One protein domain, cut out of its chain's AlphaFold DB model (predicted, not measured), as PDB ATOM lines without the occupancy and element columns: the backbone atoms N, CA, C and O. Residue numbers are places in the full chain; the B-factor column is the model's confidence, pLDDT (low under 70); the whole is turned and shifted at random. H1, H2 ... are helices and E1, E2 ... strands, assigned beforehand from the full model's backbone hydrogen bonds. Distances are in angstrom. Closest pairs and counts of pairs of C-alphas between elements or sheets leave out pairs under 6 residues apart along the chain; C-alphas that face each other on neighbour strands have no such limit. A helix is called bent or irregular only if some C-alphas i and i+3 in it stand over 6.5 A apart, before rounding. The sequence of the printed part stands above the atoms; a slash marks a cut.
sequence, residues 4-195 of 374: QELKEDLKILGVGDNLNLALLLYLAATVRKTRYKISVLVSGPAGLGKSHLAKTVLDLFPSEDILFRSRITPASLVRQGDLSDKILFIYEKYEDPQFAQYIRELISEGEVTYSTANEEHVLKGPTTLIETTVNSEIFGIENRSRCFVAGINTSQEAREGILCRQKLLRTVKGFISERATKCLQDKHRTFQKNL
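This is residues 4 to 195 of the 374 residues of an uncharacterized protein of Candidatus Omnitrophica bacterium (UniProt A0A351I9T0). A twisted wall of five parallel strands, E2 E3 E6 E1 E7, has H2 and H3 packed on one of its faces, the two helices crossing at a steep tilt of 52 degrees. At one end of the long axis is a small head of H4, H5 and the hairpin E4 E5; at the other H7 and H8 make a corner, and H8 runs back past H1 and H3. The printed part has 192 residues, in the order H1 H2 E1 H3 E2 H4 E3 H5 E4 E5 E6 H6 E7 H7 H8, eight named helices and seven named strands, class mixed. It is compact, with a radius of gyration of the C-alphas of 17.5 A, and elongated, spanning 59 by 37 by 27 A.

H1, residues 4 to 12, begins with C-alpha 4 at (108.197, 78.662, 122.412). H2, residues 16 to 30, 19.4 A long, is irregular: C-alphas 17 and 20 are 8.7 A apart. E1 is residues 40 to 43, H3 50 to 58, E2 66 to 69, H4 74 to 78 and E3 87 to 91. H5 is residues 97 to 108, 16.5 A; E4 is 111 to 115, E5 120 to 124, E6 128 to 133, H6 141 to 144 and E7 148 to 151. H7, residues 156 to 169, is 20.1 A long; H8, residues 172 to 193, is 32.6 A, ending with C-alpha 193 at (117.552, 95.548, 127.171).

The sheet runs E2 E3 E6 E1 E7, all parallel; N 67 and O 87 are 2.8 A apart, N 88 and O 128 2.9 A, N 40 and O 129 2.8 A, N 41 and O 148 2.8 A. E1, H3, E2 and E6, H6, E7 are split strand-helix-strand units, with other strands between theirs; E2, H4, E3 is an unsplit one; each crossover is right-handed. H2 and H3 are on the same face, two layers, at heights of 9.6 A and 8.5 A over the sheet. They touch at a steep tilt of 52 degrees, C-alphas 26 and 57 closest at 6.1 A. H2, the hub, also touches H1, C-alphas 10 and 16 closest at 6.7 A, and only just H7, with 3 pairs within 8 A. H5 only grazes the sheet and only just touches H4 and H6, with 3 pairs each. In the antiparallel hairpin E4 E5, N 114 and O 121 are 2.8 A apart. O i to N i+4 pairs are all within hydrogen-bond range in H1, H3, H4, H5 and H7, 9 of 11 in H2 and 16 of 18 in H8; H6 is too short for one.

The C-alphas farthest apart, of Ala 117 and Val 172, are 59.2 A apart. The printed part has no cut, and no link is long. Residues 92 to 95 and 135 to 144 have pLDDT under 70.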
ATOM      1  N   GLN A   4     109.611  79.028 122.538       87.81
ATOM      2  CA  GLN A   4     108.197  78.662 122.412       87.81
ATOM      3  C   GLN A   4     107.256  79.799 122.838       87.81
ATOM      4  O   GLN A   4     106.238  80.031 122.197       87.81
ATOM      5  N   GLU A   5     107.618  80.534 123.891       91.88
ATOM      6  CA  GLU A   5     106.880  81.718 124.339       91.88
ATOM      7  C   GLU A   5     106.923  82.813 123.265       91.88
ATOM      8  O   GLU A   5     105.889  83.364 122.904       91.88
ATOM      9  N   LEU A   6     108.099  83.036 122.665       93.88
ATOM     10  CA  LEU A   6     108.266  83.942 121.530       93.88
ATOM     11  C   LEU A   6     107.393  83.533 120.330       93.88
ATOM     12  O   LEU A   6     106.786  84.395 119.701       93.88
ATOM     13  N   LYS A   7     107.300  82.234 120.005       93.62
ATOM     14  CA  LYS A   7     106.434  81.744 118.916       93.62
ATOM     15  C   LYS A   7     104.962  82.101 119.166       93.62
ATOM     16  O   LYS A   7     104.286  82.540 118.238       93.62
ATOM     17  N   GLU A   8     104.463  81.946 120.391       93.75
ATOM     18  CA  GLU A   8     103.082  82.323 120.734       93.75
ATOM     19  C   GLU A   8     102.867  83.842 120.705       93.75
ATOM     20  O   GLU A   8     101.900  84.323 120.111       93.75
ATOM     21  N   ASP A   9     103.815  84.602 121.247       94.88
ATOM     22  CA  ASP A   9     103.797  86.064 121.227       94.88
ATOM     23  C   ASP A   9     103.758  86.608 119.778       94.88
ATOM     24  O   ASP A   9     102.939  87.468 119.444       94.88
ATOM     25  N   LEU A  10     104.555  86.037 118.865       93.56
ATOM     26  CA  LEU A  10     104.542  86.380 117.436       93.56
ATOM     27  C   LEU A  10     103.205  86.037 116.752       93.56
ATOM     28  O   LEU A  10     102.720  86.807 115.918       93.56
ATOM     29  N   LYS A  11     102.555  84.921 117.112       90.88
ATOM     30  CA  LYS A  11     101.214  84.598 116.588       90.88
ATOM     31  C   LYS A  11     100.185  85.647 117.010       90.88
ATOM     32  O   LYS A  11      99.399  86.085 116.169       90.88
ATOM     33  N   ILE A  12     100.224  86.103 118.266       89.31
ATOM     34  CA  ILE A  12      99.324  87.149 118.788       89.31
ATOM     35  C   ILE A  12      99.502  88.468 118.022       89.31
ATOM     36  O   ILE A  12      98.525  89.166 117.741       89.31
ATOM     37  N   LEU A  13     100.733  88.797 117.620       89.56
ATOM     38  CA  LEU A  13     101.027  89.992 116.819       89.56
ATOM     39  C   LEU A  13     100.481  89.914 115.383       89.56
ATOM     40  O   LEU A  13     100.404  90.935 114.699       89.56
ATOM     41  N   GLY A  14     100.018  88.742 114.942       85.12
ATOM     42  CA  GLY A  14      99.401  88.550 113.632       85.12
ATOM     43  C   GLY A  14     100.404  88.271 112.515       85.12
ATOM     44  O   GLY A  14     100.113  88.571 111.363       85.12
ATOM     45  N   VAL A  15     101.569  87.702 112.846       86.06
ATOM     46  CA  VAL A  15     102.579  87.252 111.867       86.06
ATOM     47  C   VAL A  15     102.639  85.721 111.739       86.06
ATOM     48  O   VAL A  15     103.617  85.176 111.237       86.06
ATOM     49  N   GLY A  16     101.584  85.020 112.175       80.75
ATOM     50  CA  GLY A  16     101.514  83.552 112.221       80.75
ATOM     51  C   GLY A  16     101.715  82.859 110.868       80.75
ATOM     52  O   GLY A  16     102.427  81.862 110.803       80.75
ATOM     53  N   ASP A  17     101.196  83.433 109.779       83.38
ATOM     54  CA  ASP A  17     101.342  82.876 108.420       83.38
ATOM     55  C   ASP A  17     102.800  82.871 107.922       83.38
ATOM     56  O   ASP A  17     103.142  82.193 106.952       83.38
ATOM     57  N   ASN A  18     103.663  83.639 108.596       88.00
ATOM     58  CA  ASN A  18     105.096  83.757 108.355       88.00
ATOM     59  C   ASN A  18     105.891  83.533 109.654       88.00
ATOM     60  O   ASN A  18     106.937  84.148 109.849       88.00
ATOM     61  N   LEU A  19     105.404  82.671 110.557       92.12
ATOM     62  CA  LEU A  19     105.939  82.536 111.917       92.12
ATOM     63  C   LEU A  19     107.446  82.262 111.957       92.12
ATOM     64  O   LEU A  19     108.166  82.916 112.705       92.12
ATOM     65  N   ASN A  20     107.941  81.328 111.143       92.56
ATOM     66  CA  ASN A  20     109.364  80.970 111.156       92.56
ATOM     67  C   ASN A  20     110.241  82.066 110.539       92.56
ATOM     68  O   ASN A  20     111.362  82.281 110.990       92.56
ATOM     69  N   LEU A  21     109.713  82.825 109.572       94.00
ATOM     70  CA  LEU A  21     110.392  84.005 109.036       94.00
ATOM     71  C   LEU A  21     110.412  85.143 110.068       94.00
ATOM     72  O   LEU A  21     111.441  85.786 110.259       94.00
ATOM     73  N   ALA A  22     109.310  85.360 110.788       96.06
ATOM     74  CA  ALA A  22     109.260  86.301 111.904       96.06
ATOM     75  C   ALA A  22     110.262  85.920 113.005       96.06
ATOM     76  O   ALA A  22     110.952  86.784 113.545       96.06
ATOM     77  N   LEU A  23     110.375  84.623 113.299       96.38
ATOM     78  CA  LEU A  23     111.327  84.082 114.261       96.38
ATOM     79  C   LEU A  23     112.776  84.294 113.804       96.38
ATOM     80  O   LEU A  23     113.589  84.764 114.595       96.38
ATOM     81  N   LEU A  24     113.086  84.035 112.530       96.75
ATOM     82  CA  LEU A  24     114.401  84.312 111.943       96.75
ATOM     83  C   LEU A  24     114.770  85.800 112.052       96.75
ATOM     84  O   LEU A  24     115.877  86.127 112.474       96.75
ATOM     85  N   LEU A  25     113.837  86.704 111.734       97.25
ATOM     86  CA  LEU A  25     114.034  88.151 111.869       97.25
ATOM     87  C   LEU A  25     114.274  88.564 113.328       97.25
ATOM     88  O   LEU A  25     115.155  89.376 113.603       97.25
ATOM     89  N   TYR A  26     113.518  87.988 114.266       97.88
ATOM     90  CA  TYR A  26     113.673  88.270 115.691       97.88
ATOM     91  C   TYR A  26     115.032  87.789 116.210       97.88
ATOM     92  O   TYR A  26     115.714  88.507 116.942       97.88
ATOM     93  N   LEU A  27     115.453  86.584 115.826       97.56
ATOM     94  CA  LEU A  27     116.759  86.031 116.182       97.56
ATOM     95  C   LEU A  27     117.886  86.901 115.611       97.56
ATOM     96  O   LEU A  27     118.749  87.349 116.365       97.56
ATOM     97  N   ALA A  28     117.797  87.282 114.334       97.19
ATOM     98  CA  ALA A  28     118.772  88.167 113.701       97.19
ATOM     99  C   ALA A  28     118.919  89.523 114.412       97.19
ATOM    100  O   ALA A  28     120.031  90.000 114.647       97.19
ATOM    101  N   ALA A  29     117.801  90.120 114.825       97.50
ATOM    102  CA  ALA A  29     117.780  91.357 115.601       97.50
ATOM    103  C   ALA A  29     118.270  91.174 117.057       97.50
ATOM    104  O   ALA A  29     118.831  92.092 117.660       97.50
ATOM    105  N   THR A  30     118.116  89.985 117.645       97.00
ATOM    106  CA  THR A  30     118.563  89.695 119.022       97.00
ATOM    107  C   THR A  30     120.085  89.753 119.150       97.00
ATOM    108  O   THR A  30     120.600  90.284 120.133       97.00
ATOM    109  N   VAL A  31     120.812  89.305 118.125       95.94
ATOM    110  CA  VAL A  31     122.286  89.274 118.097       95.94
ATOM    111  C   VAL A  31     122.932  90.580 117.620       95.94
ATOM    112  O   VAL A  31     124.143  90.654 117.435       95.94
ATOM    113  N   ARG A  32     122.152  91.663 117.484       95.19
ATOM    114  CA  ARG A  32     122.631  92.973 117.002       95.19
ATOM    115  C   ARG A  32     123.789  93.577 117.792       95.19
ATOM    116  O   ARG A  32     124.435  94.456 117.252       95.19
ATOM    117  N   LYS A  33     124.060  93.136 119.027       94.94
ATOM    118  CA  LYS A  33     125.177  93.608 119.878       94.94
ATOM    119  C   LYS A  33     126.204  92.517 120.184       94.94
ATOM    120  O   LYS A  33     126.886  92.554 121.199       94.94
ATOM    121  N   THR A  34     126.251  91.476 119.357       93.19
ATOM    122  CA  THR A  34     127.188  90.359 119.525       93.19
ATOM    123  C   THR A  34     128.066  90.212 118.283       93.19
ATOM    124  O   THR A  34     127.847  90.895 117.283       93.19
ATOM    125  N   ARG A  35     129.068  89.327 118.326       89.69
ATOM    126  CA  ARG A  35     129.937  89.037 117.169       89.69
ATOM    127  C   ARG A  35     129.289  88.128 116.113       89.69
ATOM    128  O   ARG A  35     129.717  88.118 114.969       89.69
ATOM    129  N   TYR A  36     128.263  87.367 116.487       90.50
ATOM    130  CA  TYR A  36     127.575  86.385 115.638       90.50
ATOM    131  C   TYR A  36     126.396  87.048 114.913       90.50
ATOM    132  O   TYR A  36     125.238  86.663 115.087       90.50
ATOM    133  N   LYS A  37     126.693  88.108 114.146       92.00
ATOM    134  CA  LYS A  37     125.684  88.890 113.417       92.00
ATOM    135  C   LYS A  37     124.973  88.027 112.377       92.00
ATOM    136  O   LYS A  37     125.567  87.163 111.732       92.00
ATOM    137  N   ILE A  38     123.692  88.313 112.177       94.19
ATOM    138  CA  ILE A  38     122.868  87.680 111.150       94.19
ATOM    139  C   ILE A  38     122.216  88.783 110.330       94.19
ATOM    140  O   ILE A  38     121.601  89.681 110.897       94.19
ATOM    141  N   SER A  39     122.307  88.682 109.007       92.62
ATOM    142  CA  SER A  39     121.610  89.576 108.083       92.62
ATOM    143  C   SER A  39     120.512  88.825 107.333       92.62
ATOM    144  O   SER A  39     120.707  87.672 106.942       92.62
ATOM    145  N   VAL A  40     119.353  89.457 107.137       92.56
ATOM    146  CA  VAL A  40     118.170  88.842 106.513       92.56
ATOM    147  C   VAL A  40     117.615  89.753 105.420       92.56
ATOM    148  O   VAL A  40     117.249  90.900 105.668       92.56
ATOM    149  N   LEU A  41     117.498  89.211 104.211       89.44
ATOM    150  CA  LEU A  41     116.827  89.835 103.080       89.44
ATOM    151  C   LEU A  41     115.467  89.169 102.883       89.44
ATOM    152  O   LEU A  41     115.394  88.009 102.492       89.44
ATOM    153  N   VAL A  42     114.388  89.905 103.112       89.25
ATOM    154  CA  VAL A  42     113.024  89.428 102.889       89.25
ATOM    155  C   VAL A  42     112.596  89.743 101.459       89.25
ATOM    156  O   VAL A  42     112.447  90.912 101.089       89.25
ATOM    157  N   SER A  43     112.355  88.710 100.659       85.12
ATOM    158  CA  SER A  43     111.977  88.827  99.250       85.12
ATOM    159  C   SER A  43     110.519  88.428  99.000       85.12
ATOM    160  O   SER A  43     109.893  87.695  99.768       85.12
ATOM    161  N   GLY A  44     109.944  88.950  97.915       80.94
ATOM    162  CA  GLY A  44     108.659  88.489  97.388       80.94
ATOM    163  C   GLY A  44     107.781  89.599  96.805       80.94
ATOM    164  O   GLY A  44     108.108  90.783  96.925       80.94
ATOM    165  N   PRO A  45     106.629  89.252  96.210       77.12
ATOM    166  CA  PRO A  45     105.762  90.200  95.512       77.12
ATOM    167  C   PRO A  45     105.354  91.418  96.351       77.12
ATOM    168  O   PRO A  45     105.220  91.355  97.581       77.12
ATOM    169  N   ALA A  46     105.157  92.558  95.687       78.19
ATOM    170  CA  ALA A  46     104.608  93.754  96.320       78.19
ATOM    171  C   ALA A  46     103.221  93.467  96.931       78.19
ATOM    172  O   ALA A  46     102.475  92.621  96.443       78.19
ATOM    173  N   GLY A  47     102.885  94.148  98.029       74.44
ATOM    174  CA  GLY A  47     101.569  94.023  98.675       74.44
ATOM    175  C   GLY A  47     101.375  92.822  99.611       74.44
ATOM    176  O   GLY A  47     100.393  92.802 100.343       74.44
ATOM    177  N   LEU A  48     102.316  91.872  99.687       78.25
ATOM    178  CA  LEU A  48     102.213  90.712 100.595       78.25
ATOM    179  C   LEU A  48     102.702  90.970 102.031       78.25
ATOM    180  O   LEU A  48     102.863  90.043 102.811       78.25
ATOM    181  N   GLY A  49     102.947  92.228 102.408       81.81
ATOM    182  CA  GLY A  49     103.219  92.577 103.806       81.81
ATOM    183  C   GLY A  49     104.648  92.326 104.305       81.81
ATOM    184  O   GLY A  49     104.854  92.368 105.509       81.81
ATOM    185  N   LYS A  50     105.656  92.153 103.436       88.69
ATOM    186  CA  LYS A  50     107.086  92.007 103.821       88.69
ATOM    187  C   LYS A  50     107.563  93.087 104.793       88.69
ATOM    188  O   LYS A  50     108.072  92.808 105.875       88.69
ATOM    189  N   SER A  51     107.336  94.338 104.410       87.69
ATOM    190  CA  SER A  51     107.684  95.524 105.188       87.69
ATOM    191  C   SER A  51     106.918  95.600 106.506       87.69
ATOM    192  O   SER A  51     107.457  96.089 107.497       87.69
ATOM    193  N   HIS A  52     105.679  95.100 106.517       89.62
ATOM    194  CA  HIS A  52     104.854  95.015 107.715       89.62
ATOM    195  C   HIS A  52     105.369  93.928 108.662       89.62
ATOM    196  O   HIS A  52     105.565  94.218 109.831       89.62
ATOM    197  N   LEU A  53     105.674  92.729 108.157       92.75
ATOM    198  CA  LEU A  53     106.265  91.624 108.911       92.75
ATOM    199  C   LEU A  53     107.555  92.057 109.617       92.75
ATOM    200  O   LEU A  53     107.655  91.948 110.837       92.75
ATOM    201  N   ALA A  54     108.509  92.603 108.858       94.19
ATOM    202  CA  ALA A  54     109.774  93.068 109.412       94.19
ATOM    203  C   ALA A  54     109.569  94.192 110.438       94.19
ATOM    204  O   ALA A  54     110.144  94.135 111.520       94.19
ATOM    205  N   LYS A  55     108.687  95.162 110.164       93.69
ATOM    206  CA  LYS A  55     108.373  96.230 111.122       93.69
ATOM    207  C   LYS A  55     107.739  95.695 112.410       93.69
ATOM    208  O   LYS A  55     108.178  96.072 113.485       93.69
ATOM    209  N   THR A  56     106.764  94.792 112.312       94.44
ATOM    210  CA  THR A  56     106.090  94.196 113.475       94.44
ATOM    211  C   THR A  56     107.077  93.471 114.387       94.44
ATOM    212  O   THR A  56     106.968  93.578 115.606       94.44
ATOM    213  N   VAL A  57     108.061  92.772 113.813       96.88
ATOM    214  CA  VAL A  57     109.137  92.134 114.584       96.88
ATOM    215  C   VAL A  57     110.078  93.175 115.189       96.88
ATOM    216  O   VAL A  57     110.420  93.077 116.363       96.88
ATOM    217  N   LEU A  58     110.485  94.185 114.419       96.94
ATOM    218  CA  LEU A  58     111.401  95.226 114.887       96.94
ATOM    219  C   LEU A  58     110.795  96.126 115.967       96.94
ATOM    220  O   LEU A  58     111.519  96.571 116.849       96.94
ATOM    221  N   ASP A  59     109.476  96.315 115.987       96.44
ATOM    222  CA  ASP A  59     108.784  97.062 117.042       96.44
ATOM    223  C   ASP A  59     108.936  96.410 118.440       96.44
ATOM    224  O   ASP A  59     108.669  97.069 119.452       96.44
ATOM    225  N   LEU A  60     109.397  95.149 118.508       97.44
ATOM    226  CA  LEU A  60     109.744  94.413 119.734       97.44
ATOM    227  C   LEU A  60     111.135  94.756 120.291       97.44
ATOM    228  O   LEU A  60     111.486  94.313 121.385       97.44
ATOM    229  N   PHE A  61     111.929  95.536 119.558       97.75
ATOM    230  CA  PHE A  61     113.278  95.938 119.940       97.75
ATOM    231  C   PHE A  61     113.310  97.395 120.414       97.75
ATOM    232  O   PHE A  61     112.419  98.183 120.081       97.75
ATOM    233  N   PRO A  62     114.316  97.779 121.218       96.81
ATOM    234  CA  PRO A  62     114.500  99.171 121.611       96.81
ATOM    235  C   PRO A  62     114.708 100.059 120.381       96.81
ATOM    236  O   PRO A  62     115.548  99.757 119.535       96.81
ATOM    237  N   SER A  63     113.963 101.162 120.278       94.94
ATOM    238  CA  SER A  63     114.034 102.068 119.122       94.94
ATOM    239  C   SER A  63     115.426 102.659 118.913       94.94
ATOM    240  O   SER A  63     115.824 102.914 117.784       94.94
ATOM    241  N   GLU A  64     116.181 102.843 119.997       94.69
ATOM    242  CA  GLU A  64     117.563 103.309 119.973       94.69
ATOM    243  C   GLU A  64     118.505 102.345 119.244       94.69
ATOM    244  O   GLU A  64     119.536 102.779 118.738       94.69
ATOM    245  N   ASP A  65     118.161 101.061 119.154       95.94
ATOM    246  CA  ASP A  65     118.968 100.048 118.480       95.94
ATOM    247  C   ASP A  65     118.589  99.889 116.994       95.94
ATOM    248  O   ASP A  65     119.258  99.153 116.274       95.94
ATOM    249  N   ILE A  66     117.541 100.569 116.515       96.12
ATOM    250  CA  ILE A  66     117.002 100.404 115.159       96.12
ATOM    251  C   ILE A  66     117.295 101.651 114.328       96.12
ATOM    252  O   ILE A  66     116.792 102.742 114.598       96.12
ATOM    253  N   LEU A  67     118.041 101.476 113.241       94.06
ATOM    254  CA  LEU A  67     118.250 102.498 112.228       94.06
ATOM    255  C   LEU A  67     117.353 102.226 111.020       94.06
ATOM    256  O   LEU A  67     117.729 101.518 110.089       94.06
ATOM    257  N   PHE A  68     116.154 102.808 111.025       91.56
ATOM    258  CA  PHE A  68     115.222 102.677 109.908       91.56
ATOM    259  C   PHE A  68     115.495 103.701 108.801       91.56
ATOM    260  O   PHE A  68     115.570 104.909 109.056       91.56
ATOM    261  N   ARG A  69     115.585 103.237 107.553       88.12
ATOM    262  CA  ARG A  69     115.699 104.078 106.358       88.12
ATOM    263  C   ARG A  69     114.757 103.572 105.271       88.12
ATOM    264  O   ARG A  69     114.875 102.450 104.798       88.12
ATOM    265  N   SER A  70     113.830 104.424 104.838       81.12
ATOM    266  CA  SER A  70     112.973 104.111 103.688       81.12
ATOM    267  C   SER A  70     113.759 104.114 102.380       81.12
ATOM    268  O   SER A  70     113.494 103.300 101.507       81.12
ATOM    269  N   ARG A  71     114.719 105.038 102.250       76.88
ATOM    270  CA  ARG A  71     115.708 105.137 101.173       76.88
ATOM    271  C   ARG A  71     116.987 105.733 101.749       76.88
ATOM    272  O   ARG A  71     116.915 106.609 102.612       76.88
ATOM    273  N   ILE A  72     118.141 105.282 101.275       83.06
ATOM    274  CA  ILE A  72     119.440 105.821 101.679       83.06
ATOM    275  C   ILE A  72     120.412 105.772 100.497       83.06
ATOM    276  O   ILE A  72     120.445 104.794  99.757       83.06
ATOM    277  N   THR A  73     121.165 106.853 100.292       84.38
ATOM    278  CA  THR A  73     122.225 106.919  99.276       84.38
ATOM    279  C   THR A  73     123.546 106.396  99.854       84.38
ATOM    280  O   THR A  73     123.730 106.479 101.073       84.38
ATOM    281  N   PRO A  74     124.503 105.930  99.027       83.75
ATOM    282  CA  PRO A  74     125.823 105.509  99.508       83.75
ATOM    283  C   PRO A  74     126.520 106.590 100.350       83.75
ATOM    284  O   PRO A  74     126.967 106.323 101.462       83.75
ATOM    285  N   ALA A  75     126.501 107.843  99.882       84.81
ATOM    286  CA  ALA A  75     127.082 108.981 100.599       84.81
ATOM    287  C   ALA A  75     126.394 109.263 101.950       84.81
ATOM    288  O   ALA A  75     127.036 109.683 102.910       84.81
ATOM    289  N   SER A  76     125.081 109.032 102.051       85.75
ATOM    290  CA  SER A  76     124.366 109.171 103.322       85.75
ATOM    291  C   SER A  76     124.607 107.985 104.258       85.75
ATOM    292  O   SER A  76     124.505 108.171 105.470       85.75
ATOM    293  N   LEU A  77     124.886 106.789 103.725       87.12
ATOM    294  CA  LEU A  77     125.196 105.596 104.513       87.12
ATOM    295  C   LEU A  77     126.521 105.762 105.254       87.12
ATOM    296  O   LEU A  77     126.553 105.588 106.467       87.12
ATOM    297  N   VAL A  78     127.577 106.186 104.556       86.62
ATOM    298  CA  VAL A  78     128.910 106.356 105.165       86.62
ATOM    299  C   VAL A  78     128.942 107.432 106.258       86.62
ATOM    300  O   VAL A  78     129.793 107.412 107.137       86.62
ATOM    301  N   ARG A  79     127.960 108.341 106.258       87.69
ATOM    302  CA  ARG A  79     127.785 109.391 107.273       87.69
ATOM    303  C   ARG A  79     126.952 108.970 108.487       87.69
ATOM    304  O   ARG A  79     126.716 109.800 109.358       87.69
ATOM    305  N   GLN A  80     126.466 107.726 108.560       88.38
ATOM    306  CA  GLN A  80     125.696 107.269 109.728       88.38
ATOM    307  C   GLN A  80     126.572 107.041 110.975       88.38
ATOM    308  O   GLN A  80     126.035 107.022 112.080       88.38
ATOM    309  N   GLY A  81     127.895 106.911 110.815       87.44
ATOM    310  CA  GLY A  81     128.834 106.710 111.920       87.44
ATOM    311  C   GLY A  81     128.944 105.243 112.341       87.44
ATOM    312  O   GLY A  81     129.258 104.388 111.520       87.44
ATOM    313  N   ASP A  82     128.725 104.944 113.622       92.00
ATOM    314  CA  ASP A  82     128.885 103.592 114.171       92.00
ATOM    315  C   ASP A  82     127.564 102.805 114.184       92.00
ATOM    316  O   ASP A  82     126.601 103.171 114.866       92.00
ATOM    317  N   LEU A  83     127.528 101.710 113.420       92.81
ATOM    318  CA  LEU A  83     126.393 100.796 113.290       92.81
ATOM    319  C   LEU A  83     126.642  99.419 113.927       92.81
ATOM    320  O   LEU A  83     125.805  98.525 113.762       92.81
ATOM    321  N   SER A  84     127.740  99.245 114.670       90.12
ATOM    322  CA  SER A  84     128.187  97.949 115.211       90.12
ATOM    323  C   SER A  84     127.156  97.280 116.124       90.12
ATOM    324  O   SER A  84     127.019  96.059 116.125       90.12
ATOM    325  N   ASP A  85     126.376  98.081 116.852       92.50
ATOM    326  CA  ASP A  85     125.337  97.620 117.785       92.50
ATOM    327  C   ASP A  85     123.908  97.909 117.302       92.50
ATOM    328  O   ASP A  85     122.944  97.868 118.077       92.50
ATOM    329  N   LYS A  86     123.765  98.260 116.019       94.81
ATOM    330  CA  LYS A  86     122.496  98.665 115.415       94.81
ATOM    331  C   LYS A  86     121.920  97.580 114.516       94.81
ATOM    332  O   LYS A  86     122.624  96.729 113.976       94.81
ATOM    333  N   ILE A  87     120.607  97.656 114.344       96.00
ATOM    334  CA  ILE A  87     119.866  96.982 113.287       96.00
ATOM    335  C   ILE A  87     119.627  98.008 112.185       96.00
ATOM    336  O   ILE A  87     118.840  98.940 112.365       96.00
ATOM    337  N   LEU A  88     120.283  97.843 111.042       94.00
ATOM    338  CA  LEU A  88     120.007  98.637 109.853       94.00
ATOM    339  C   LEU A  88     118.790  98.044 109.139       94.00
ATOM    340  O   LEU A  88     118.862  96.938 108.610       94.00
ATOM    341  N   PHE A  89     117.674  98.777 109.128       93.69
ATOM    342  CA  PHE A  89     116.444  98.346 108.467       93.69
ATOM    343  C   PHE A  89     116.132  99.195 107.238       93.69
ATOM    344  O   PHE A  89     115.865 100.395 107.365       93.69
ATOM    345  N   ILE A  90     116.125  98.568 106.058       89.00
ATOM    346  CA  ILE A  90     115.916  99.251 104.775       89.00
ATOM    347  C   ILE A  90     114.676  98.715 104.051       89.00
ATOM    348  O   ILE A  90     114.485  97.504 103.891       89.00
ATOM    349  N   TYR A  91     113.823  99.631 103.583       81.75
ATOM    350  CA  TYR A  91     112.723  99.300 102.673       81.75
ATOM    351  C   TYR A  91     113.143  99.368 101.213       81.75
ATOM    352  O   TYR A  91     113.853 100.288 100.827       81.75
ATOM    353  N   GLU A  92     112.627  98.417 100.427       66.38
ATOM    354  CA  GLU A  92     112.554  98.438  98.959       66.38
ATOM    355  C   GLU A  92     113.758  99.125  98.311       66.38
ATOM    356  O   GLU A  92     113.647 100.201  97.715       66.38
ATOM    357  N   LYS A  93     114.931  98.511  98.496       65.31
ATOM    358  CA  LYS A  93     116.202  99.062  98.038       65.31
ATOM    359  C   LYS A  93     116.167  99.434  96.560       65.31
ATOM    360  O   LYS A  93     115.683  98.688  95.712       65.31
ATOM    361  N   TYR A  94     116.773 100.582  96.277       59.84
ATOM    362  CA  TYR A  94     117.099 101.025  94.930       59.84
ATOM    363  C   TYR A  94     118.393 100.365  94.434       59.84
ATOM    364  O   TYR A  94     119.329 100.144  95.204       59.84
ATOM    365  N   GLU A  95     118.443 100.066  93.138       63.56
ATOM    366  CA  GLU A  95     119.603  99.478  92.464       63.56
ATOM    367  C   GLU A  95     120.788 100.456  92.443       63.56
ATOM    368  O   GLU A  95     120.952 101.243  91.515       63.56
ATOM    369  N   ASP A  96     121.622 100.406  93.479       73.12
ATOM    370  CA  ASP A  96     122.887 101.137  93.541       73.12
ATOM    371  C   ASP A  96     124.050 100.151  93.789       73.12
ATOM    372  O   ASP A  96     124.146  99.557  94.875       73.12
ATOM    373  N   PRO A  97     124.929  99.931  92.790       75.38
ATOM    374  CA  PRO A  97     126.088  99.052  92.923       75.38
ATOM    375  C   PRO A  97     127.069  99.480  94.021       75.38
ATOM    376  O   PRO A  97     127.623  98.615  94.700       75.38
ATOM    377  N   GLN A  98     127.263 100.786  94.232       79.50
ATOM    378  CA  GLN A  98     128.151 101.293  95.284       79.50
ATOM    379  C   GLN A  98     127.550 101.023  96.659       79.50
ATOM    380  O   GLN A  98     128.241 100.561  97.563       79.50
ATOM    381  N   PHE A  99     126.238 101.213  96.804       80.44
ATOM    382  CA  PHE A  99     125.543 100.848  98.036       80.44
ATOM    383  C   PHE A  99     125.698  99.353  98.345       80.44
ATOM    384  O   PHE A  99     125.979  98.961  99.475       80.44
ATOM    385  N   ALA A 100     125.524  98.500  97.330       77.94
ATOM    386  CA  ALA A 100     125.690  97.058  97.464       77.94
ATOM    387  C   ALA A 100     127.114  96.669  97.893       77.94
ATOM    388  O   ALA A 100     127.259  95.740  98.687       77.94
ATOM    389  N   GLN A 101     128.128  97.382  97.398       80.62
ATOM    390  CA  GLN A 101     129.518  97.220  97.810       80.62
ATOM    391  C   GLN A 101     129.735  97.635  99.272       80.62
ATOM    392  O   GLN A 101     130.287  96.843 100.029       80.62
ATOM    393  N   TYR A 102     129.253  98.804  99.696       85.44
ATOM    394  CA  TYR A 102     129.422  99.257 101.084       85.44
ATOM    395  C   TYR A 102     128.733  98.335 102.081       85.44
ATOM    396  O   TYR A 102     129.295  98.029 103.122       85.44
ATOM    397  N   ILE A 103     127.544  97.828 101.758       84.06
ATOM    398  CA  ILE A 103     126.877  96.831 102.601       84.06
ATOM    399  C   ILE A 103     127.710  95.548 102.712       84.06
ATOM    400  O   ILE A 103     127.803  94.968 103.790       84.06
ATOM    401  N   ARG A 104     128.330  95.103 101.615       81.75
ATOM    402  CA  ARG A 104     129.183  93.908 101.607       81.75
ATOM    403  C   ARG A 104     130.410  94.088 102.495       81.75
ATOM    404  O   ARG A 104     130.700  93.206 103.294       81.75
ATOM    405  N   GLU A 105     131.101  95.212 102.345       83.88
ATOM    406  CA  GLU A 105     132.270  95.575 103.154       83.88
ATOM    407  C   GLU A 105     131.876  95.734 104.626       83.88
ATOM    408  O   GLU A 105     132.499  95.135 105.493       83.88
ATOM    409  N   LEU A 106     130.755  96.398 104.917       86.06
ATOM    410  CA  LEU A 106     130.256  96.559 106.281       86.06
ATOM    411  C   LEU A 106     129.919  95.223 106.960       86.06
ATOM    412  O   LEU A 106     130.160  95.071 108.153       86.06
ATOM    413  N   ILE A 107     129.343  94.263 106.229       82.44
ATOM    414  CA  ILE A 107     129.002  92.940 106.774       82.44
ATOM    415  C   ILE A 107     130.253  92.061 106.934       82.44
ATOM    416  O   ILE A 107     130.316  91.294 107.890       82.44
ATOM    417  N   SER A 108     131.220  92.139 106.013       78.38
ATOM    418  CA  SER A 108     132.400  91.258 106.005       78.38
ATOM    419  C   SER A 108     133.602  91.803 106.763       78.38
ATOM    420  O   SER A 108     134.167  91.090 107.581       78.38
ATOM    421  N   GLU A 109     133.986  93.044 106.488       80.88
ATOM    422  CA  GLU A 109     135.187  93.678 107.042       80.88
ATOM    423  C   GLU A 109     134.874  94.462 108.323       80.88
ATOM    424  O   GLU A 109     135.769  94.795 109.092       80.88
ATOM    425  N   GLY A 110     133.593  94.757 108.574       82.94
ATOM    426  CA  GLY A 110     133.161  95.490 109.763       82.94
ATOM    427  C   GLY A 110     133.475  96.985 109.723       82.94
ATOM    428  O   GLY A 110     133.198  97.684 110.689       82.94
ATOM    429  N   GLU A 111     134.003  97.512 108.622       86.94
ATOM    430  CA  GLU A 111     134.269  98.940 108.459       86.94
ATOM    431  C   GLU A 111     134.217  99.326 106.976       86.94
ATOM    432  O   GLU A 111     134.589  98.543 106.102       86.94
ATOM    433  N   VAL A 112     133.736 100.537 106.687       85.56
ATOM    434  CA  VAL A 112     133.802 101.145 105.353       85.56
ATOM    435  C   VAL A 112     134.396 102.536 105.486       85.56
ATOM    436  O   VAL A 112     133.796 103.418 106.105       85.56
ATOM    437  N   THR A 113     135.551 102.741 104.861       84.00
ATOM    438  CA  THR A 113     136.213 104.045 104.793       84.00
ATOM    439  C   THR A 113     135.946 104.681 103.439       84.00
ATOM    440  O   THR A 113     136.212 104.095 102.390       84.00
ATOM    441  N   TYR A 114     135.409 105.896 103.457       83.38
ATOM    442  CA  TYR A 114     135.096 106.670 102.266       83.38
ATOM    443  C   TYR A 114     135.755 108.042 102.336       83.38
ATOM    444  O   TYR A 114     135.358 108.901 103.125       83.38
ATOM    445  N   SER A 115     136.744 108.260 101.473       83.69
ATOM    446  CA  SER A 115     137.482 109.518 101.389       83.69
ATOM    447  C   SER A 115     136.994 110.349 100.200       83.69
ATOM    448  O   SER A 115     136.943 109.885  99.061       83.69
ATOM    449  N   THR A 116     136.657 111.605 100.465       80.56
ATOM    450  CA  THR A 116     136.447 112.652  99.457       80.56
ATOM    451  C   THR A 116     137.647 113.598  99.443       80.56
ATOM    452  O   THR A 116     138.512 113.522 100.309       80.56
ATOM    453  N   ALA A 117     137.698 114.528  98.485       81.38
ATOM    454  CA  ALA A 117     138.791 115.502  98.397       81.38
ATOM    455  C   ALA A 117     138.970 116.364  99.666       81.38
ATOM    456  O   ALA A 117     140.064 116.872  99.892       81.38
ATOM    457  N   ASN A 118     137.917 116.525 100.477       80.56
ATOM    458  CA  ASN A 118     137.909 117.430 101.631       80.56
ATOM    459  C   ASN A 118     137.660 116.728 102.974       80.56
ATOM    460  O   ASN A 118     137.944 117.308 104.016       80.56
ATOM    461  N   GLU A 119     137.096 115.518 102.969       84.25
ATOM    462  CA  GLU A 119     136.631 114.834 104.180       84.25
ATOM    463  C   GLU A 119     136.797 113.321 104.056       84.25
ATOM    464  O   GLU A 119     136.540 112.747 102.995       84.25
ATOM    465  N   GLU A 120     137.151 112.675 105.163       86.25
ATOM    466  CA  GLU A 120     137.133 111.224 105.322       86.25
ATOM    467  C   GLU A 120     135.968 110.829 106.236       86.25
ATOM    468  O   GLU A 120     135.761 111.408 107.305       86.25
ATOM    469  N   HIS A 121     135.178 109.855 105.797       87.38
ATOM    470  CA  HIS A 121     134.067 109.300 106.555       87.38
ATOM    471  C   HIS A 121     134.321 107.823 106.821       87.38
ATOM    472  O   HIS A 121     134.687 107.076 105.916       87.38
ATOM    473  N   VAL A 122     134.074 107.407 108.060       86.94
ATOM    474  CA  VAL A 122     134.241 106.024 108.499       86.94
ATOM    475  C   VAL A 122     132.907 105.515 109.024       86.94
ATOM    476  O   VAL A 122     132.333 106.079 109.959       86.94
ATOM    477  N   LEU A 123     132.422 104.443 108.408       90.31
ATOM    478  CA  LEU A 123     131.235 103.707 108.817       90.31
ATOM    479  C   LEU A 123     131.673 102.438 109.537       90.31
ATOM    480  O   LEU A 123     132.248 101.551 108.912       90.31
ATOM    481  N   LYS A 124     131.380 102.339 110.833       90.69
ATOM    482  CA  LYS A 124     131.757 101.170 111.639       90.69
ATOM    483  C   LYS A 124     130.633 100.145 111.706       90.69
ATOM    484  O   LYS A 124     129.453 100.494 111.747       90.69
ATOM    485  N   GLY A 125     131.014  98.881 111.729       88.44
ATOM    486  CA  GLY A 125     130.173  97.703 111.861       88.44
ATOM    487  C   GLY A 125     130.945  96.560 112.544       88.44
ATOM    488  O   GLY A 125     131.864  96.820 113.319       88.44
ATOM    489  N   PRO A 126     130.594  95.288 112.280       87.12
ATOM    490  CA  PRO A 126     129.506  94.834 111.415       87.12
ATOM    491  C   PRO A 126     128.130  95.142 112.014       87.12
ATOM    492  O   PRO A 126     127.952  95.127 113.227       87.12
ATOM    493  N   THR A 127     127.137  95.400 111.163       90.75
ATOM    494  CA  THR A 127     125.752  95.691 111.580       90.75
ATOM    495  C   THR A 127     124.817  94.525 111.256       90.75
ATOM    496  O   THR A 127     125.060  93.773 110.311       90.75
ATOM    497  N   THR A 128     123.722  94.373 112.005       93.88
ATOM    498  CA  THR A 128     122.628  93.468 111.614       93.88
ATOM    499  C   THR A 128     121.817  94.151 110.513       93.88
ATOM    500  O   THR A 128     121.117  95.127 110.785       93.88
ATOM    501  N   LEU A 129     121.878  93.646 109.279       92.75
ATOM    502  CA  LEU A 129     121.063  94.160 108.176       92.75
ATOM    503  C   LEU A 129     119.744  93.391 108.079       92.75
ATOM    504  O   LEU A 129     119.732  92.172 107.908       92.75
ATOM    505  N   ILE A 130     118.628  94.115 108.113       93.62
ATOM    506  CA  ILE A 130     117.326  93.601 107.690       93.62
ATOM    507  C   ILE A 130     116.863  94.434 106.508       93.62
ATOM    508  O   ILE A 130     116.800  95.661 106.565       93.62
ATOM    509  N   GLU A 131     116.508  93.767 105.424       89.69
ATOM    510  CA  GLU A 131     116.081  94.452 104.218       89.69
ATOM    511  C   GLU A 131     114.860  93.779 103.607       89.69
ATOM    512  O   GLU A 131     114.672  92.573 103.728       89.69
ATOM    513  N   THR A 132     114.012  94.565 102.947       87.62
ATOM    514  CA  THR A 132     112.883  94.039 102.173       87.62
ATOM    515  C   THR A 132     113.020  94.418 100.703       87.62
ATOM    516  O   THR A 132     113.281  95.577 100.391       87.62
ATOM    517  N   THR A 133     112.809  93.468  99.791       81.81
ATOM    518  CA  THR A 133     112.864  93.708  98.341       81.81
ATOM    519  C   THR A 133     111.727  93.006  97.604       81.81
ATOM    520  O   THR A 133     111.271  91.931  98.000       81.81
ATOM    521  N   VAL A 134     111.253  93.619  96.518       74.81
ATOM    522  CA  VAL A 134     110.303  92.983  95.592       74.81
ATOM    523  C   VAL A 134     111.013  92.020  94.636       74.81
ATOM    524  O   VAL A 134     110.421  91.027  94.227       74.81
ATOM    525  N   ASN A 135     112.286  92.275  94.327       68.25
ATOM    526  CA  ASN A 135     113.082  91.473  93.405       68.25
ATOM    527  C   ASN A 135     114.349  90.962  94.115       68.25
ATOM    528  O   ASN A 135     115.223  91.747  94.494       68.25
ATOM    529  N   SER A 136     114.435  89.644  94.321       61.25
ATOM    530  CA  SER A 136     115.598  88.987  94.934       61.25
ATOM    531  C   SER A 136     116.826  88.977  94.019       61.25
ATOM    532  O   SER A 136     117.947  88.899  94.520       61.25
ATOM    533  N   GLU A 137     116.652  89.119  92.700       57.50
ATOM    534  CA  GLU A 137     117.757  89.166  91.731       57.50
ATOM    535  C   GLU A 137     118.552  90.478  91.786       57.50
ATOM    536  O   GLU A 137     119.685  90.526  91.309       57.50
ATOM    537  N   ILE A 138     117.996  91.528  92.407       57.12
ATOM    538  CA  ILE A 138     118.670  92.827  92.600       57.12
ATOM    539  C   ILE A 138     119.921  92.680  93.474       57.12
ATOM    540  O   ILE A 138     120.874  93.458  93.374       57.12
ATOM    541  N   PHE A 139     119.948  91.668  94.337       57.88
ATOM    542  CA  PHE A 139     121.130  91.364  95.114       57.88
ATOM    543  C   PHE A 139     122.111  90.553  94.282       57.88
ATOM    544  O   PHE A 139     121.891  89.376  94.001       57.88
ATOM    545  N   GLY A 140     123.234  91.192  93.941       56.06
ATOM    546  CA  GLY A 140     124.387  90.497  93.387       56.06
ATOM    547  C   GLY A 140     124.734  89.266  94.228       56.06
ATOM    548  O   GLY A 140     124.595  89.273  95.454       56.06
ATOM    549  N   ILE A 141     125.188  88.216  93.545       56.50
ATOM    550  CA  ILE A 141     125.471  86.872  94.081       56.50
ATOM    551  C   ILE A 141     126.268  86.940  95.392       56.50
ATOM    552  O   ILE A 141     125.971  86.253  96.369       56.50
ATOM    553  N   GLU A 142     127.242  87.844  95.448       60.78
ATOM    554  CA  GLU A 142     128.099  88.033  96.610       60.78
ATOM    555  C   GLU A 142     127.342  88.475  97.871       60.78
ATOM    556  O   GLU A 142     127.652  88.006  98.966       60.78
ATOM    557  N   ASN A 143     126.324  89.323  97.743       66.69
ATOM    558  CA  ASN A 143     125.576  89.825  98.895       66.69
ATOM    559  C   ASN A 143     124.556  88.800  99.399       66.69
ATOM    560  O   ASN A 143     124.355  88.686 100.608       66.69
ATOM    561  N   ARG A 144     123.963  88.012  98.490       69.69
ATOM    562  CA  ARG A 144     123.029  86.927  98.840       69.69
ATOM    563  C   ARG A 144     123.692  85.882  99.728       69.69
ATOM    564  O   ARG A 144     123.136  85.513 100.751       69.69
ATOM    565  N   SER A 145     124.936  85.528  99.412       70.50
ATOM    566  CA  SER A 145     125.690  84.535 100.183       70.50
ATOM    567  C   SER A 145     126.052  84.951 101.615       70.50
ATOM    568  O   SER A 145     126.440  84.108 102.419       70.50
ATOM    569  N   ARG A 146     125.905  86.240 101.952       78.19
ATOM    570  CA  ARG A 146     126.178  86.808 103.286       78.19
ATOM    571  C   ARG A 146     124.913  87.045 104.115       78.19
ATOM    572  O   ARG A 146     125.006  87.439 105.273       78.19
ATOM    573  N   CYS A 147     123.734  86.819 103.536       85.25
ATOM    574  CA  CYS A 147     122.444  87.043 104.184       85.25
ATOM    575  C   CYS A 147     121.577  85.785 104.097       85.25
ATOM    576  O   CYS A 147     121.750  84.953 103.212       85.25
ATOM    577  N   PHE A 148     120.588  85.647 104.971       88.25
ATOM    578  CA  PHE A 148     119.467  84.753 104.697       88.25
ATOM    579  C   PHE A 148     118.518  85.443 103.721       88.25
ATOM    580  O   PHE A 148     117.890  86.438 104.081       88.25
ATOM    581  N   VAL A 149     118.419  84.942 102.490       86.25
ATOM    582  CA  VAL A 149     117.429  85.428 101.520       86.25
ATOM    583  C   VAL A 149     116.142  84.655 101.750       86.25
ATOM    584  O   VAL A 149     116.032  83.512 101.342       86.25
ATOM    585  N   ALA A 150     115.183  85.242 102.452       87.88
ATOM    586  CA  ALA A 150     113.959  84.570 102.854       87.88
ATOM    587  C   ALA A 150     112.743  85.098 102.086       87.88
ATOM    588  O   ALA A 150     112.398  86.278 102.168       87.88
ATOM    589  N   GLY A 151     112.066  84.208 101.368       85.69
ATOM    590  CA  GLY A 151     110.809  84.491 100.692       85.69
ATOM    591  C   GLY A 151     109.641  84.577 101.671       85.69
ATOM    592  O   GLY A 151     109.510  83.765 102.589       85.69
ATOM    593  N   ILE A 152     108.765  85.558 101.461       86.75
ATOM    594  CA  ILE A 152     107.493  85.642 102.184       86.75
ATOM    595  C   ILE A 152     106.514  84.565 101.705       86.75
ATOM    596  O   ILE A 152     106.460  84.250 100.517       86.75
ATOM    597  N   ASN A 153     105.693  84.039 102.613       83.88
ATOM    598  CA  ASN A 153     104.637  83.095 102.272       83.88
ATOM    599  C   ASN A 153     103.604  83.751 101.337       83.88
ATOM    600  O   ASN A 153     102.976  84.755 101.682       83.88
ATOM    601  N   THR A 154     103.434  83.175 100.146       81.25
ATOM    602  CA  THR A 154     102.530  83.681  99.107       81.25
ATOM    603  C   THR A 154     101.261  82.848  98.934       81.25
ATOM    604  O   THR A 154     100.545  83.080  97.953       81.25
ATOM    605  N   SER A 155     101.003  81.878  99.822       83.12
ATOM    606  CA  SER A 155      99.851  80.974  99.731       83.12
ATOM    607  C   SER A 155      98.514  81.721  99.811       83.12
ATOM    608  O   SER A 155      98.443  82.879 100.239       83.12
ATOM    609  N   GLN A 156      97.438  81.070  99.365       82.38
ATOM    610  CA  GLN A 156      96.100  81.653  99.433       82.38
ATOM    611  C   GLN A 156      95.668  81.873 100.887       82.38
ATOM    612  O   GLN A 156      95.173  82.949 101.218       82.38
ATOM    613  N   GLU A 157      95.944  80.908 101.759       84.81
ATOM    614  CA  GLU A 157      95.632  80.960 103.188       84.81
ATOM    615  C   GLU A 157      96.327  82.149 103.855       84.81
ATOM    616  O   GLU A 157      95.694  82.895 104.597       84.81
ATOM    617  N   ALA A 158      97.601  82.398 103.524       82.44
ATOM    618  CA  ALA A 158      98.339  83.551 104.036       82.44
ATOM    619  C   ALA A 158      97.710  84.884 103.591       82.44
ATOM    620  O   ALA A 158      97.602  85.834 104.367       82.44
ATOM    621  N   ARG A 159      97.246  84.975 102.338       82.81
ATOM    622  CA  ARG A 159      96.558  86.178 101.836       82.81
ATOM    623  C   ARG A 159      95.219  86.396 102.537       82.81
ATOM    624  O   ARG A 159      94.898  87.526 102.907       82.81
ATOM    625  N   GLU A 160      94.447  85.333 102.733       86.06
ATOM    626  CA  GLU A 160      93.179  85.377 103.462       86.06
ATOM    627  C   GLU A 160      93.388  85.761 104.933       86.06
ATOM    628  O   GLU A 160      92.660  86.614 105.448       86.06
ATOM    629  N   GLY A 161      94.431  85.231 105.577       84.69
ATOM    630  CA  GLY A 161      94.863  85.602 106.925       84.69
ATOM    631  C   GLY A 161      95.150  87.100 107.052       84.69
ATOM    632  O   GLY A 161      94.589  87.771 107.928       84.69
ATOM    633  N   ILE A 162      95.922  87.663 106.114       84.81
ATOM    634  CA  ILE A 162      96.199  89.108 106.042       84.81
ATOM    635  C   ILE A 162      94.899  89.917 105.918       84.81
ATOM    636  O   ILE A 162      94.698  90.879 106.666       84.81
ATOM    637  N   LEU A 163      93.989  89.535 105.016       87.56
ATOM    638  CA  LEU A 163      92.711  90.234 104.822       87.56
ATOM    639  C   LEU A 163      91.828  90.176 106.077       87.56
ATOM    640  O   LEU A 163      91.265  91.193 106.494       87.56
ATOM    641  N   CYS A 164      91.720  89.006 106.704       87.44
ATOM    642  CA  CYS A 164      90.991  88.817 107.956       87.44
ATOM    643  C   CYS A 164      91.570  89.688 109.074       87.44
ATOM    644  O   CYS A 164      90.819  90.364 109.783       87.44
ATOM    645  N   ARG A 165      92.900  89.751 109.195       84.81
ATOM    646  CA  ARG A 165      93.583  90.588 110.185       84.81
ATOM    647  C   ARG A 165      93.341  92.076 109.948       84.81
ATOM    648  O   ARG A 165      93.029  92.792 110.900       84.81
ATOM    649  N   GLN A 166      93.428  92.542 108.700       87.62
ATOM    650  CA  GLN A 166      93.140  93.934 108.338       87.62
ATOM    651  C   GLN A 166      91.707  94.331 108.706       87.62
ATOM    652  O   GLN A 166      91.499  95.404 109.274       87.62
ATOM    653  N   LYS A 167      90.726  93.456 108.446       91.00
ATOM    654  CA  LYS A 167      89.329  93.664 108.854       91.00
ATOM    655  C   LYS A 167      89.190  93.692 110.376       91.00
ATOM    656  O   LYS A 167      88.596  94.625 110.909       91.00
ATOM    657  N   LEU A 168      89.783  92.724 111.083       87.75
ATOM    658  CA  LEU A 168      89.742  92.634 112.548       87.75
ATOM    659  C   LEU A 168      90.287  93.901 113.218       87.75
ATOM    660  O   LEU A 168      89.683  94.390 114.170       87.75
ATOM    661  N   LEU A 169      91.386  94.462 112.705       86.75
ATOM    662  CA  LEU A 169      91.993  95.701 113.210       86.75
ATOM    663  C   LEU A 169      91.075  96.928 113.103       86.75
ATOM    664  O   LEU A 169      91.286  97.903 113.817       86.75
ATOM    665  N   ARG A 170      90.049  96.892 112.245       90.25
ATOM    666  CA  ARG A 170      89.037  97.956 112.117       90.25
ATOM    667  C   ARG A 170      87.805  97.733 112.999       90.25
ATOM    668  O   ARG A 170      86.856  98.507 112.922       90.25
ATOM    669  N   THR A 171      87.804  96.693 113.832       92.44
ATOM    670  CA  THR A 171      86.713  96.392 114.770       92.44
ATOM    671  C   THR A 171      87.036  96.864 116.188       92.44
ATOM    672  O   THR A 171      88.199  97.028 116.551       92.44
ATOM    673  N   VAL A 172      86.009  96.973 117.040       90.00
ATOM    674  CA  VAL A 172      86.175  97.256 118.481       90.00
ATOM    675  C   VAL A 172      87.094  96.228 119.158       90.00
ATOM    676  O   VAL A 172      87.948  96.601 119.958       90.00
ATOM    677  N   LYS A 173      86.986  94.942 118.789       88.19
ATOM    678  CA  LYS A 173      87.892  93.886 119.276       88.19
ATOM    679  C   LYS A 173      89.349  94.171 118.890       88.19
ATOM    680  O   LYS A 173      90.243  93.981 119.709       88.19
ATOM    681  N   GLY A 174      89.573  94.673 117.675       86.69
ATOM    682  CA  GLY A 174      90.880  95.121 117.196       86.69
ATOM    683  C   GLY A 174      91.466  96.243 118.053       86.69
ATOM    684  O   GLY A 174      92.602  96.128 118.508       86.69
ATOM    685  N   PHE A 175      90.680  97.276 118.362       85.56
ATOM    686  CA  PHE A 175      91.136  98.390 119.205       85.56
ATOM    687  C   PHE A 175      91.469  97.955 120.637       85.56
ATOM    688  O   PHE A 175      92.460  98.403 121.209       85.56
ATOM    689  N   ILE A 176      90.688  97.033 121.212       84.06
ATOM    690  CA  ILE A 176      90.999  96.450 122.526       84.06
ATOM    691  C   ILE A 176      92.311  95.650 122.457       84.06
ATOM    692  O   ILE A 176      93.154  95.774 123.349       84.06
ATOM    693  N   SER A 177      92.523  94.884 121.380       83.31
ATOM    694  CA  SER A 177      93.744  94.088 121.182       83.31
ATOM    695  C   SER A 177      95.014  94.934 121.036       83.31
ATOM    696  O   SER A 177      96.090  94.477 121.407       83.31
ATOM    697  N   GLU A 178      94.904  96.190 120.591       83.81
ATOM    698  CA  GLU A 178      96.053  97.089 120.430       83.81
ATOM    699  C   GLU A 178      96.761  97.380 121.765       83.81
ATOM    700  O   GLU A 178      97.988  97.484 121.818       83.81
ATOM    701  N   ARG A 179      96.012  97.438 122.875       82.06
ATOM    702  CA  ARG A 179      96.605  97.568 124.218       82.06
ATOM    703  C   ARG A 179      97.424  96.336 124.597       82.06
ATOM    704  O   ARG A 179      98.519  96.481 125.135       82.06
ATOM    705  N   ALA A 180      96.915  95.142 124.292       84.75
ATOM    706  CA  ALA A 180      97.639  93.895 124.525       84.75
ATOM    707  C   ALA A 180      98.912  93.831 123.668       84.75
ATOM    708  O   ALA A 180      99.968  93.473 124.178       84.75
ATOM    709  N   THR A 181      98.844  94.276 122.407       88.94
ATOM    710  CA  THR A 181     100.015  94.395 121.527       88.94
ATOM    711  C   THR A 181     101.087  95.315 122.110       88.94
ATOM    712  O   THR A 181     102.251  94.930 122.123       88.94
ATOM    713  N   LYS A 182     100.720  96.487 122.645       91.06
ATOM    714  CA  LYS A 182     101.686  97.405 123.280       91.06
ATOM    715  C   LYS A 182     102.356  96.790 124.510       91.06
ATOM    716  O   LYS A 182     103.573  96.833 124.618       91.06
ATOM    717  N   CYS A 183     101.580  96.147 125.385       92.69
ATOM    718  CA  CYS A 183     102.123  95.437 126.549       92.69
ATOM    719  C   CYS A 183     103.142  94.363 126.132       92.69
ATOM    720  O   CYS A 183     104.218  94.239 126.717       92.69
ATOM    721  N   LEU A 184     102.825  93.628 125.065       94.06
ATOM    722  CA  LEU A 184     103.691  92.598 124.508       94.06
ATOM    723  C   LEU A 184     104.973  93.213 123.914       94.06
ATOM    724  O   LEU A 184     106.071  92.754 124.217       94.06
ATOM    725  N   GLN A 185     104.867  94.314 123.166       95.75
ATOM    726  CA  GLN A 185     106.031  95.067 122.682       95.75
ATOM    727  C   GLN A 185     106.940  95.528 123.829       95.75
ATOM    728  O   GLN A 185     108.150  95.318 123.772       95.75
ATOM    729  N   ASP A 186     106.377  96.098 124.893       96.38
ATOM    730  CA  ASP A 186     107.157  96.599 126.029       96.38
ATOM    731  C   ASP A 186     107.818  95.465 126.830       96.38
ATOM    732  O   ASP A 186     108.971  95.601 127.259       96.38
ATOM    733  N   LYS A 187     107.149  94.308 126.951       96.50
ATOM    734  CA  LYS A 187     107.732  93.067 127.488       96.50
ATOM    735  C   LYS A 187     108.983  92.668 126.700       96.50
ATOM    736  O   LYS A 187     110.036  92.453 127.303       96.50
ATOM    737  N   HIS A 188     108.898  92.604 125.368       97.44
ATOM    738  CA  HIS A 188     110.044  92.237 124.530       97.44
ATOM    739  C   HIS A 188     111.160  93.282 124.563       97.44
ATOM    740  O   HIS A 188     112.323  92.909 124.702       97.44
ATOM    741  N   ARG A 189     110.835  94.579 124.525       97.44
ATOM    742  CA  ARG A 189     111.833  95.657 124.629       97.44
ATOM    743  C   ARG A 189     112.606  95.578 125.934       97.44
ATOM    744  O   ARG A 189     113.830  95.672 125.928       97.44
ATOM    745  N   THR A 190     111.901  95.369 127.044       97.06
ATOM    746  CA  THR A 190     112.515  95.206 128.369       97.06
ATOM    747  C   THR A 190     113.408  93.972 128.398       97.06
ATOM    748  O   THR A 190     114.553  94.043 128.836       97.06
ATOM    749  N   PHE A 191     112.925  92.849 127.862       96.69
ATOM    750  CA  PHE A 191     113.722  91.634 127.739       96.69
ATOM    751  C   PHE A 191     115.002  91.863 126.916       96.69
ATOM    752  O   PHE A 191     116.079  91.505 127.378       96.69
ATOM    753  N   GLN A 192     114.907  92.522 125.757       96.50
ATOM    754  CA  GLN A 192     116.040  92.823 124.872       96.50
ATOM    755  C   GLN A 192     117.064  93.788 125.484       96.50
ATOM    756  O   GLN A 192     118.233  93.730 125.109       96.50
ATOM    757  N   LYS A 193     116.647  94.672 126.402       95.31
ATOM    758  CA  LYS A 193     117.552  95.548 127.171       95.31
ATOM    759  C   LYS A 193     118.296  94.803 128.275       95.31
ATOM    760  O   LYS A 193     119.412  95.182 128.610       95.31
ATOM    761  N   ASN A 194     117.682  93.758 128.821       95.69
ATOM    762  CA  ASN A 194     118.220  92.988 129.940       95.69
ATOM    763  C   ASN A 194     119.122  91.819 129.507       95.69
ATOM    764  O   ASN A 194     119.621  91.096 130.367       95.69
ATOM    765  N   LEU A 195     119.315  91.597 128.202       95.38
ATOM    766  CA  LEU A 195     120.253  90.591 127.708       95.38
ATOM    767  C   LEU A 195     121.691  91.000 128.049       95.38
ATOM    768  O   LEU A 195     122.100  92.140 127.835       95.38
TER     769      LEU A 195